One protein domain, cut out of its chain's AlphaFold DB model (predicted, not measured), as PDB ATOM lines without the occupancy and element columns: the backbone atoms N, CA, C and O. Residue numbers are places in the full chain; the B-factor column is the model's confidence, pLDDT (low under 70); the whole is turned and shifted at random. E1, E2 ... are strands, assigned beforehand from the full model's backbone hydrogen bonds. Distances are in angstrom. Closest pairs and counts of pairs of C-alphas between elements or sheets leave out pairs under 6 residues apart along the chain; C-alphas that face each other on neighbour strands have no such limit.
ATOM      1  N   VAL A   3     -36.053   9.390  40.295       91.25
ATOM      2  CA  VAL A   3     -37.162  10.290  40.628       91.25
ATOM      3  C   VAL A   3     -36.910  11.644  39.990       91.25
ATOM      4  O   VAL A   3     -35.942  12.317  40.342       91.25
ATOM      5  N   ASP A   4     -37.809  12.052  39.104       91.19
ATOM      6  CA  ASP A   4     -37.921  13.424  38.634       91.19
ATOM      7  C   ASP A   4     -38.936  14.159  39.515       91.19
ATOM      8  O   ASP A   4     -40.155  14.019  39.378       91.19
ATOM      9  N   ARG A   5     -38.417  14.950  40.457       90.75
ATOM     10  CA  ARG A   5     -39.250  15.726  41.384       90.75
ATOM     11  C   ARG A   5     -39.974  16.884  40.697       90.75
ATOM     12  O   ARG A   5     -41.036  17.272  41.173       90.75
ATOM     13  N   CYS A   6     -39.421  17.427  39.615       91.94
ATOM     14  CA  CYS A   6     -40.028  18.531  38.877       91.94
ATOM     15  C   CYS A   6     -41.254  18.041  38.102       91.94
ATOM     16  O   CYS A   6     -42.302  18.683  38.142       91.94
ATOM     17  N   ALA A   7     -41.141  16.877  37.458       92.69
ATOM     18  CA  ALA A   7     -42.247  16.243  36.748       92.69
ATOM     19  C   ALA A   7     -43.209  15.469  37.671       92.69
ATOM     20  O   ALA A   7     -44.303  15.108  37.241       92.69
ATOM     21  N   GLY A   8     -42.823  15.192  38.924       94.31
ATOM     22  CA  GLY A   8     -43.600  14.341  39.832       94.31
ATOM     23  C   GLY A   8     -43.635  12.877  39.380       94.31
ATOM     24  O   GLY A   8     -44.608  12.170  39.631       94.31
ATOM     25  N   LEU A   9     -42.589  12.423  38.686       94.69
ATOM     26  CA  LEU A   9     -42.518  11.100  38.069       94.69
ATOM     27  C   LEU A   9     -41.362  10.277  38.631       94.69
ATOM     28  O   LEU A   9     -40.320  10.793  39.029       94.69
ATOM     29  N   ALA A  10     -41.545   8.964  38.631       94.25
ATOM     30  CA  ALA A  10     -40.515   7.997  38.939       94.25
ATOM     31  C   ALA A  10     -40.386   6.973  37.816       94.25
ATOM     32  O   ALA A  10     -41.380   6.438  37.332       94.25
ATOM     33  N   LEU A  11     -39.146   6.649  37.466       94.00
ATOM     34  CA  LEU A  11     -38.799   5.523  36.618       94.00
ATOM     35  C   LEU A  11     -38.378   4.346  37.502       94.00
ATOM     36  O   LEU A  11     -37.369   4.389  38.225       94.00
ATOM     37  N   VAL A  12     -39.174   3.284  37.465       94.50
ATOM     38  CA  VAL A  12     -38.933   2.031  38.173       94.50
ATOM     39  C   VAL A  12     -38.370   1.021  37.181       94.50
ATOM     40  O   VAL A  12     -38.976   0.737  36.156       94.50
ATOM     41  N   ASN A  13     -37.200   0.475  37.497       95.00
ATOM     42  CA  ASN A  13     -36.608  -0.630  36.751       95.00
ATOM     43  C   ASN A  13     -37.161  -1.943  37.298       95.00
ATOM     44  O   ASN A  13     -37.078  -2.171  38.508       95.00
ATOM     45  N   ARG A  14     -37.694  -2.798  36.428       95.94
ATOM     46  CA  ARG A  14     -38.212  -4.119  36.795       95.94
ATOM     47  C   ARG A  14     -37.469  -5.179  35.998       95.94
ATOM     48  O   ARG A  14     -37.220  -5.002  34.811       95.94
ATOM     49  N   PHE A  15     -37.101  -6.264  36.659       96.19
ATOM     50  CA  PHE A  15     -36.410  -7.395  36.052       96.19
ATOM     51  C   PHE A  15     -36.717  -8.674  36.834       96.19
ATOM     52  O   PHE A  15     -37.141  -8.618  37.991       96.19
ATOM     53  N   ASP A  16     -36.516  -9.829  36.202       96.06
ATOM     54  CA  ASP A  16     -36.699 -11.130  36.847       96.06
ATOM     55  C   ASP A  16     -35.463 -11.490  37.684       96.06
ATOM     56  O   ASP A  16     -34.374 -11.697  37.153       96.06
ATOM     57  N   VAL A  17     -35.631 -11.600  39.002       94.88
ATOM     58  CA  VAL A  17     -34.541 -11.949  39.932       94.88
ATOM     59  C   VAL A  17     -33.955 -13.338  39.680       94.88
ATOM     60  O   VAL A  17     -32.829 -13.602  40.076       94.88
ATOM     61  N   ARG A  18     -34.676 -14.225  38.986       95.44
ATOM     62  CA  ARG A  18     -34.172 -15.556  38.607       95.44
ATOM     63  C   ARG A  18     -33.177 -15.501  37.446       95.44
ATOM     64  O   ARG A  18     -32.486 -16.478  37.194       95.44
ATOM     65  N   GLN A  19     -33.139 -14.385  36.718       96.62
ATOM     66  CA  GLN A  19     -32.295 -14.171  35.539       96.62
ATOM     67  C   GLN A  19     -31.039 -13.346  35.846       96.62
ATOM     68  O   GLN A  19     -30.122 -13.280  35.028       96.62
ATOM     69  N   VAL A  20     -31.001 -12.701  37.014       97.06
ATOM     70  CA  VAL A  20     -29.971 -11.734  37.391       97.06
ATOM     71  C   VAL A  20     -29.226 -12.242  38.618       97.06
ATOM     72  O   VAL A  20     -29.773 -12.290  39.713       97.06
ATOM     73  N   ASN A  21     -27.953 -12.577  38.430       96.62
ATOM     74  CA  ASN A  21     -27.037 -12.963  39.499       96.62
ATOM     75  C   ASN A  21     -26.471 -11.736  40.231       96.62
ATOM     76  O   ASN A  21     -26.276 -11.753  41.444       96.62
ATOM     77  N   LYS A  22     -26.221 -10.641  39.502       96.56
ATOM     78  CA  LYS A  22     -25.728  -9.388  40.086       96.56
ATOM     79  C   LYS A  22     -26.413  -8.182  39.454       96.56
ATOM     80  O   LYS A  22     -26.529  -8.078  38.238       96.56
ATOM     81  N   CYS A  23     -26.845  -7.259  40.306       95.75
ATOM     82  CA  CYS A  23     -27.383  -5.960  39.925       95.75
ATOM     83  C   CYS A  23     -26.434  -4.881  40.457       95.75
ATOM     84  O   CYS A  23     -26.174  -4.840  41.662       95.75
ATOM     85  N   LEU A  24     -25.896  -4.040  39.573       95.62
ATOM     86  CA  LEU A  24     -24.983  -2.956  39.934       95.62
ATOM     87  C   LEU A  24     -25.571  -1.612  39.505       95.62
ATOM     88  O   LEU A  24     -26.060  -1.465  38.388       95.62
ATOM     89  N   ILE A  25     -25.497  -0.628  40.401       93.25
ATOM     90  CA  ILE A  25     -25.836   0.762  40.100       93.25
ATOM     91  C   ILE A  25     -24.559   1.583  40.217       93.25
ATOM     92  O   ILE A  25     -23.960   1.643  41.291       93.25
ATOM     93  N   HIS A  26     -24.167   2.227  39.123       94.19
ATOM     94  CA  HIS A  26     -23.014   3.114  39.080       94.19
ATOM     95  C   HIS A  26     -23.461   4.556  38.825       94.19
ATOM     96  O   HIS A  26     -24.149   4.840  37.843       94.19
ATOM     97  N   TRP A  27     -23.066   5.461  39.721       92.38
ATOM     98  CA  TRP A  27     -23.343   6.892  39.625       92.38
ATOM     99  C   TRP A  27     -22.113   7.611  39.082       92.38
ATOM    100  O   TRP A  27     -21.099   7.718  39.769       92.38
ATOM    101  N   GLY A  28     -22.207   8.088  37.843       91.06
ATOM    102  CA  GLY A  28     -21.197   8.933  37.221       91.06
ATOM    103  C   GLY A  28     -21.511  10.420  37.387       91.06
ATOM    104  O   GLY A  28     -22.541  10.816  37.936       91.06
ATOM    105  N   SER A  29     -20.637  11.268  36.848       91.69
ATOM    106  CA  SER A  29     -20.875  12.711  36.761       91.69
ATOM    107  C   SER A  29     -21.978  13.010  35.741       91.69
ATOM    108  O   SER A  29     -21.705  13.217  34.562       91.69
ATOM    109  N   GLY A  30     -23.234  13.008  36.194       88.00
ATOM    110  CA  GLY A  30     -24.411  13.327  35.377       88.00
ATOM    111  C   GLY A  30     -25.092  12.127  34.715       88.00
ATOM    112  O   GLY A  30     -26.080  12.307  34.009       88.00
ATOM    113  N   THR A  31     -24.615  10.907  34.958       89.38
ATOM    114  CA  THR A  31     -25.239   9.676  34.462       89.38
ATOM    115  C   THR A  31     -25.434   8.668  35.583       89.38
ATOM    116  O   THR A  31     -24.737   8.673  36.597       89.38
ATOM    117  N   VAL A  32     -26.405   7.785  35.387       89.56
ATOM    118  CA  VAL A  32     -26.640   6.632  36.247       89.56
ATOM    119  C   VAL A  32     -26.773   5.407  35.360       89.56
ATOM    120  O   VAL A  32     -27.630   5.364  34.477       89.56
ATOM    121  N   ASN A  33     -25.917   4.419  35.591       92.38
ATOM    122  CA  ASN A  33     -25.930   3.162  34.859       92.38
ATOM    123  C   ASN A  33     -26.507   2.069  35.758       92.38
ATOM    124  O   ASN A  33     -26.087   1.917  36.907       92.38
ATOM    125  N   LEU A  34     -27.468   1.315  35.224       94.06
ATOM    126  CA  LEU A  34     -27.955   0.070  35.807       94.06
ATOM    127  C   LEU A  34     -27.397  -1.084  34.982       94.06
ATOM    128  O   LEU A  34     -27.674  -1.177  33.787       94.06
ATOM    129  N   GLU A  35     -26.662  -1.977  35.626       95.75
ATOM    130  CA  GLU A  35     -26.132  -3.175  34.994       95.75
ATOM    131  C   GLU A  35     -26.778  -4.415  35.610       95.75
ATOM    132  O   GLU A  35     -26.808  -4.579  36.833       95.75
ATOM    133  N   LEU A  36     -27.277  -5.303  34.750       97.12
ATOM    134  CA  LEU A  36     -27.859  -6.586  35.128       97.12
ATOM    135  C   LEU A  36     -26.988  -7.693  34.553       97.12
ATOM    136  O   LEU A  36     -26.795  -7.778  33.343       97.12
ATOM    137  N   TRP A  37     -26.438  -8.513  35.434       96.69
ATOM    138  CA  TRP A  37     -25.481  -9.548  35.088       96.69
ATOM    139  C   TRP A  37     -26.135 -10.894  35.360       96.69
ATOM    140  O   TRP A  37     -26.647 -11.127  36.459       96.69
ATOM    141  N   SER A  38     -26.118 -11.783  34.376       94.88
ATOM    142  CA  SER A  38     -26.514 -13.171  34.574       94.88
ATOM    143  C   SER A  38     -25.438 -13.938  35.345       94.88
ATOM    144  O   SER A  38     -24.379 -13.408  35.685       94.88
ATOM    145  N   GLU A  39     -25.704 -15.209  35.623       94.50
ATOM    146  CA  GLU A  39     -24.673 -16.134  36.086       94.50
ATOM    147  C   GLU A  39     -23.508 -16.230  35.081       94.50
ATOM    148  O   GLU A  39     -23.699 -16.096  33.867       94.50
ATOM    149  N   GLU A  40     -22.301 -16.464  35.595       95.00
ATOM    150  CA  GLU A  40     -21.129 -16.751  34.774       95.00
ATOM    151  C   GLU A  40     -21.126 -18.238  34.414       95.00
ATOM    152  O   GLU A  40     -20.930 -19.097  35.274       95.00
ATOM    153  N   ARG A  41     -21.382 -18.550  33.140       95.25
ATOM    154  CA  ARG A  41     -21.376 -19.921  32.615       95.25
ATOM    155  C   ARG A  41     -21.149 -19.955  31.098       95.25
ATOM    156  O   ARG A  41     -21.340 -18.930  30.439       95.25
ATOM    157  N   ARG A  52     -34.565 -10.209  31.154       95.94
ATOM    158  CA  ARG A  52     -35.713  -9.370  30.826       95.94
ATOM    159  C   ARG A  52     -35.722  -8.177  31.755       95.94
ATOM    160  O   ARG A  52     -35.608  -8.321  32.971       95.94
ATOM    161  N   HIS A  53     -35.894  -7.015  31.156       96.25
ATOM    162  CA  HIS A  53     -35.968  -5.750  31.854       96.25
ATOM    163  C   HIS A  53     -37.057  -4.894  31.216       96.25
ATOM    164  O   HIS A  53     -37.255  -4.931  30.002       96.25
ATOM    165  N   GLU A  54     -37.773  -4.155  32.053       96.56
ATOM    166  CA  GLU A  54     -38.751  -3.167  31.628       96.56
ATOM    167  C   GLU A  54     -38.671  -1.921  32.512       96.56
ATOM    168  O   GLU A  54     -38.236  -1.953  33.673       96.56
ATOM    169  N   TYR A  55     -39.136  -0.816  31.944       95.25
ATOM    170  CA  TYR A  55     -39.326   0.435  32.653       95.25
ATOM    171  C   TYR A  55     -40.803   0.616  32.987       95.25
ATOM    172  O   TYR A  55     -41.660   0.562  32.109       95.25
ATOM    173  N   GLU A  56     -41.095   0.898  34.250       96.19
ATOM    174  CA  GLU A  56     -42.415   1.316  34.705       96.19
ATOM    175  C   GLU A  56     -42.341   2.789  35.126       96.19
ATOM    176  O   GLU A  56     -41.589   3.150  36.034       96.19
ATOM    177  N   VAL A  57     -43.115   3.649  34.461       95.62
ATOM    178  CA  VAL A  57     -43.253   5.061  34.837       95.62
ATOM    179  C   VAL A  57     -44.387   5.188  35.851       95.62
ATOM    180  O   VAL A  57     -45.517   4.791  35.573       95.62
ATOM    181  N   LYS A  58     -44.098   5.753  37.025       95.88
ATOM    182  CA  LYS A  58     -45.071   5.990  38.100       95.88
ATOM    183  C   LYS A  58     -45.204   7.469  38.415       95.88
ATOM    184  O   LYS A  58     -44.214   8.192  38.432       95.88
ATOM    185  N   GLN A  59     -46.419   7.887  38.751       95.44
ATOM    186  CA  GLN A  59     -46.642   9.141  39.466       95.44
ATOM    187  C   GLN A  59     -46.096   9.009  40.888       95.44
ATOM    188  O   GLN A  59     -46.330   8.000  41.557       95.44
ATOM    189  N   VAL A  60     -45.374  10.024  41.348       91.00
ATOM    190  CA  VAL A  60     -44.911  10.119  42.733       91.00
ATOM    191  C   VAL A  60     -45.778  11.164  43.405       91.00
ATOM    192  O   VAL A  60     -45.786  12.326  43.002       91.00
TER     193      VAL A  60
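AT A GLANCE: This is residues 3 to 41 and 52 to 60 of the 63 residues of the protein "Alpha-glucosidase" of Dendrobium catenatum (UniProt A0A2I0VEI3). Picture two narrow two-stranded ribbons set in an open V: the ribbon of E1 and E4 makes one arm, the hairpin of E2 and E3 makes the other, and residues 16 to 21 join E1 to E2 at the end where the arms come together. The turn of the hairpin, residues 27 to 32, sticks out, and residues 3 to 4 fold back beside E1. The printed part has 48 residues, with no named helix and four named strands in the order E1, E2, E3, E4, in two sheets ordered E1 - E4 and E2 - E3, both antiparallel; the class is all strand. The whole is loose, with a radius of gyration of the C-alphas of 13.1 A, and flat, spanning 43 by 25 by 10 A.

HOW THE PARTS SIT: Begin with the sheet of E1, residues 9 to 15, and E4, residues 53 to 59. They are antiparallel neighbours, with 154 degrees between their N-to-C directions. Look at Phe 15 and His 53, whose C-alphas face each other at 4.5 A; towards the other end, the C-alphas of Leu 9 and Gln 59 face each other at 4.8 A. Between these ends, find N 12 and O 56 within hydrogen-bond range at 2.8 A, and N 54 and O 14 at 2.9 A. Before E1, residues 3 to 4 make a short antiparallel pairing with residues 9 to 10, which belong to E1. Now move to the second sheet, E2, residues 22 to 27, and E3, residues 32 to 37, which form a hairpin, two antiparallel neighbour strands that follow each other in the chain. The angle between their directions is 166 degrees. The C-alphas of Trp 27 and Val 32 face each other at 4.7 A, and those of Lys 22 and Trp 37 at 5.0 A. Across this pair, N 37 and O 22 are within hydrogen-bond range at 2.8 A, as are N 24 and O 35 at 2.9 A. From one sheet to the other, E1 is apart from E2 and from E3, and E4 is apart from E2 and from E3, with no C-alphas within 8 A of each other in any of these pairs.

IN THESE COORDINATES: Find C-alpha 9 at (-42.518, 11.100, 38.069); from there E1 runs to C-alpha 15 at (-36.410, -7.395, 36.052), a length of 19.6 A in which y falls. Go on to Lys 22, where E2 begins; its residues 22 to 27 span 16.5 A from first to last C-alpha. E3, residues 32 to 37, then runs 16.3 A and ends at C-alpha 37, (-25.481, -9.548, 35.088). After the cut, E4 starts at His 53 and covers 19.8 A to C-alpha 59 at (-46.642, 9.141, 39.466).

THE WHOLE: The two C-alphas farthest apart are those of Cys 6 and Arg 41, 43.2 A from each other, while the first and last printed C-alphas, of Val 3 and Val 60, are 8.0 A apart. At Arg 41 you reach a cut: residues 42 to 51 are not printed, and C-alphas 41 and 52 are 17.9 A apart across it. The link from E3 to E4 is the link across the cut. Of the links that are printed whole, E2 to E3 is tight, with 4 residues, and E1 to E2 is short, with 6. Look down the B-factor column for the model's confidence: the mean pLDDT of the printed part is 94.3, and no printed residue is under 70.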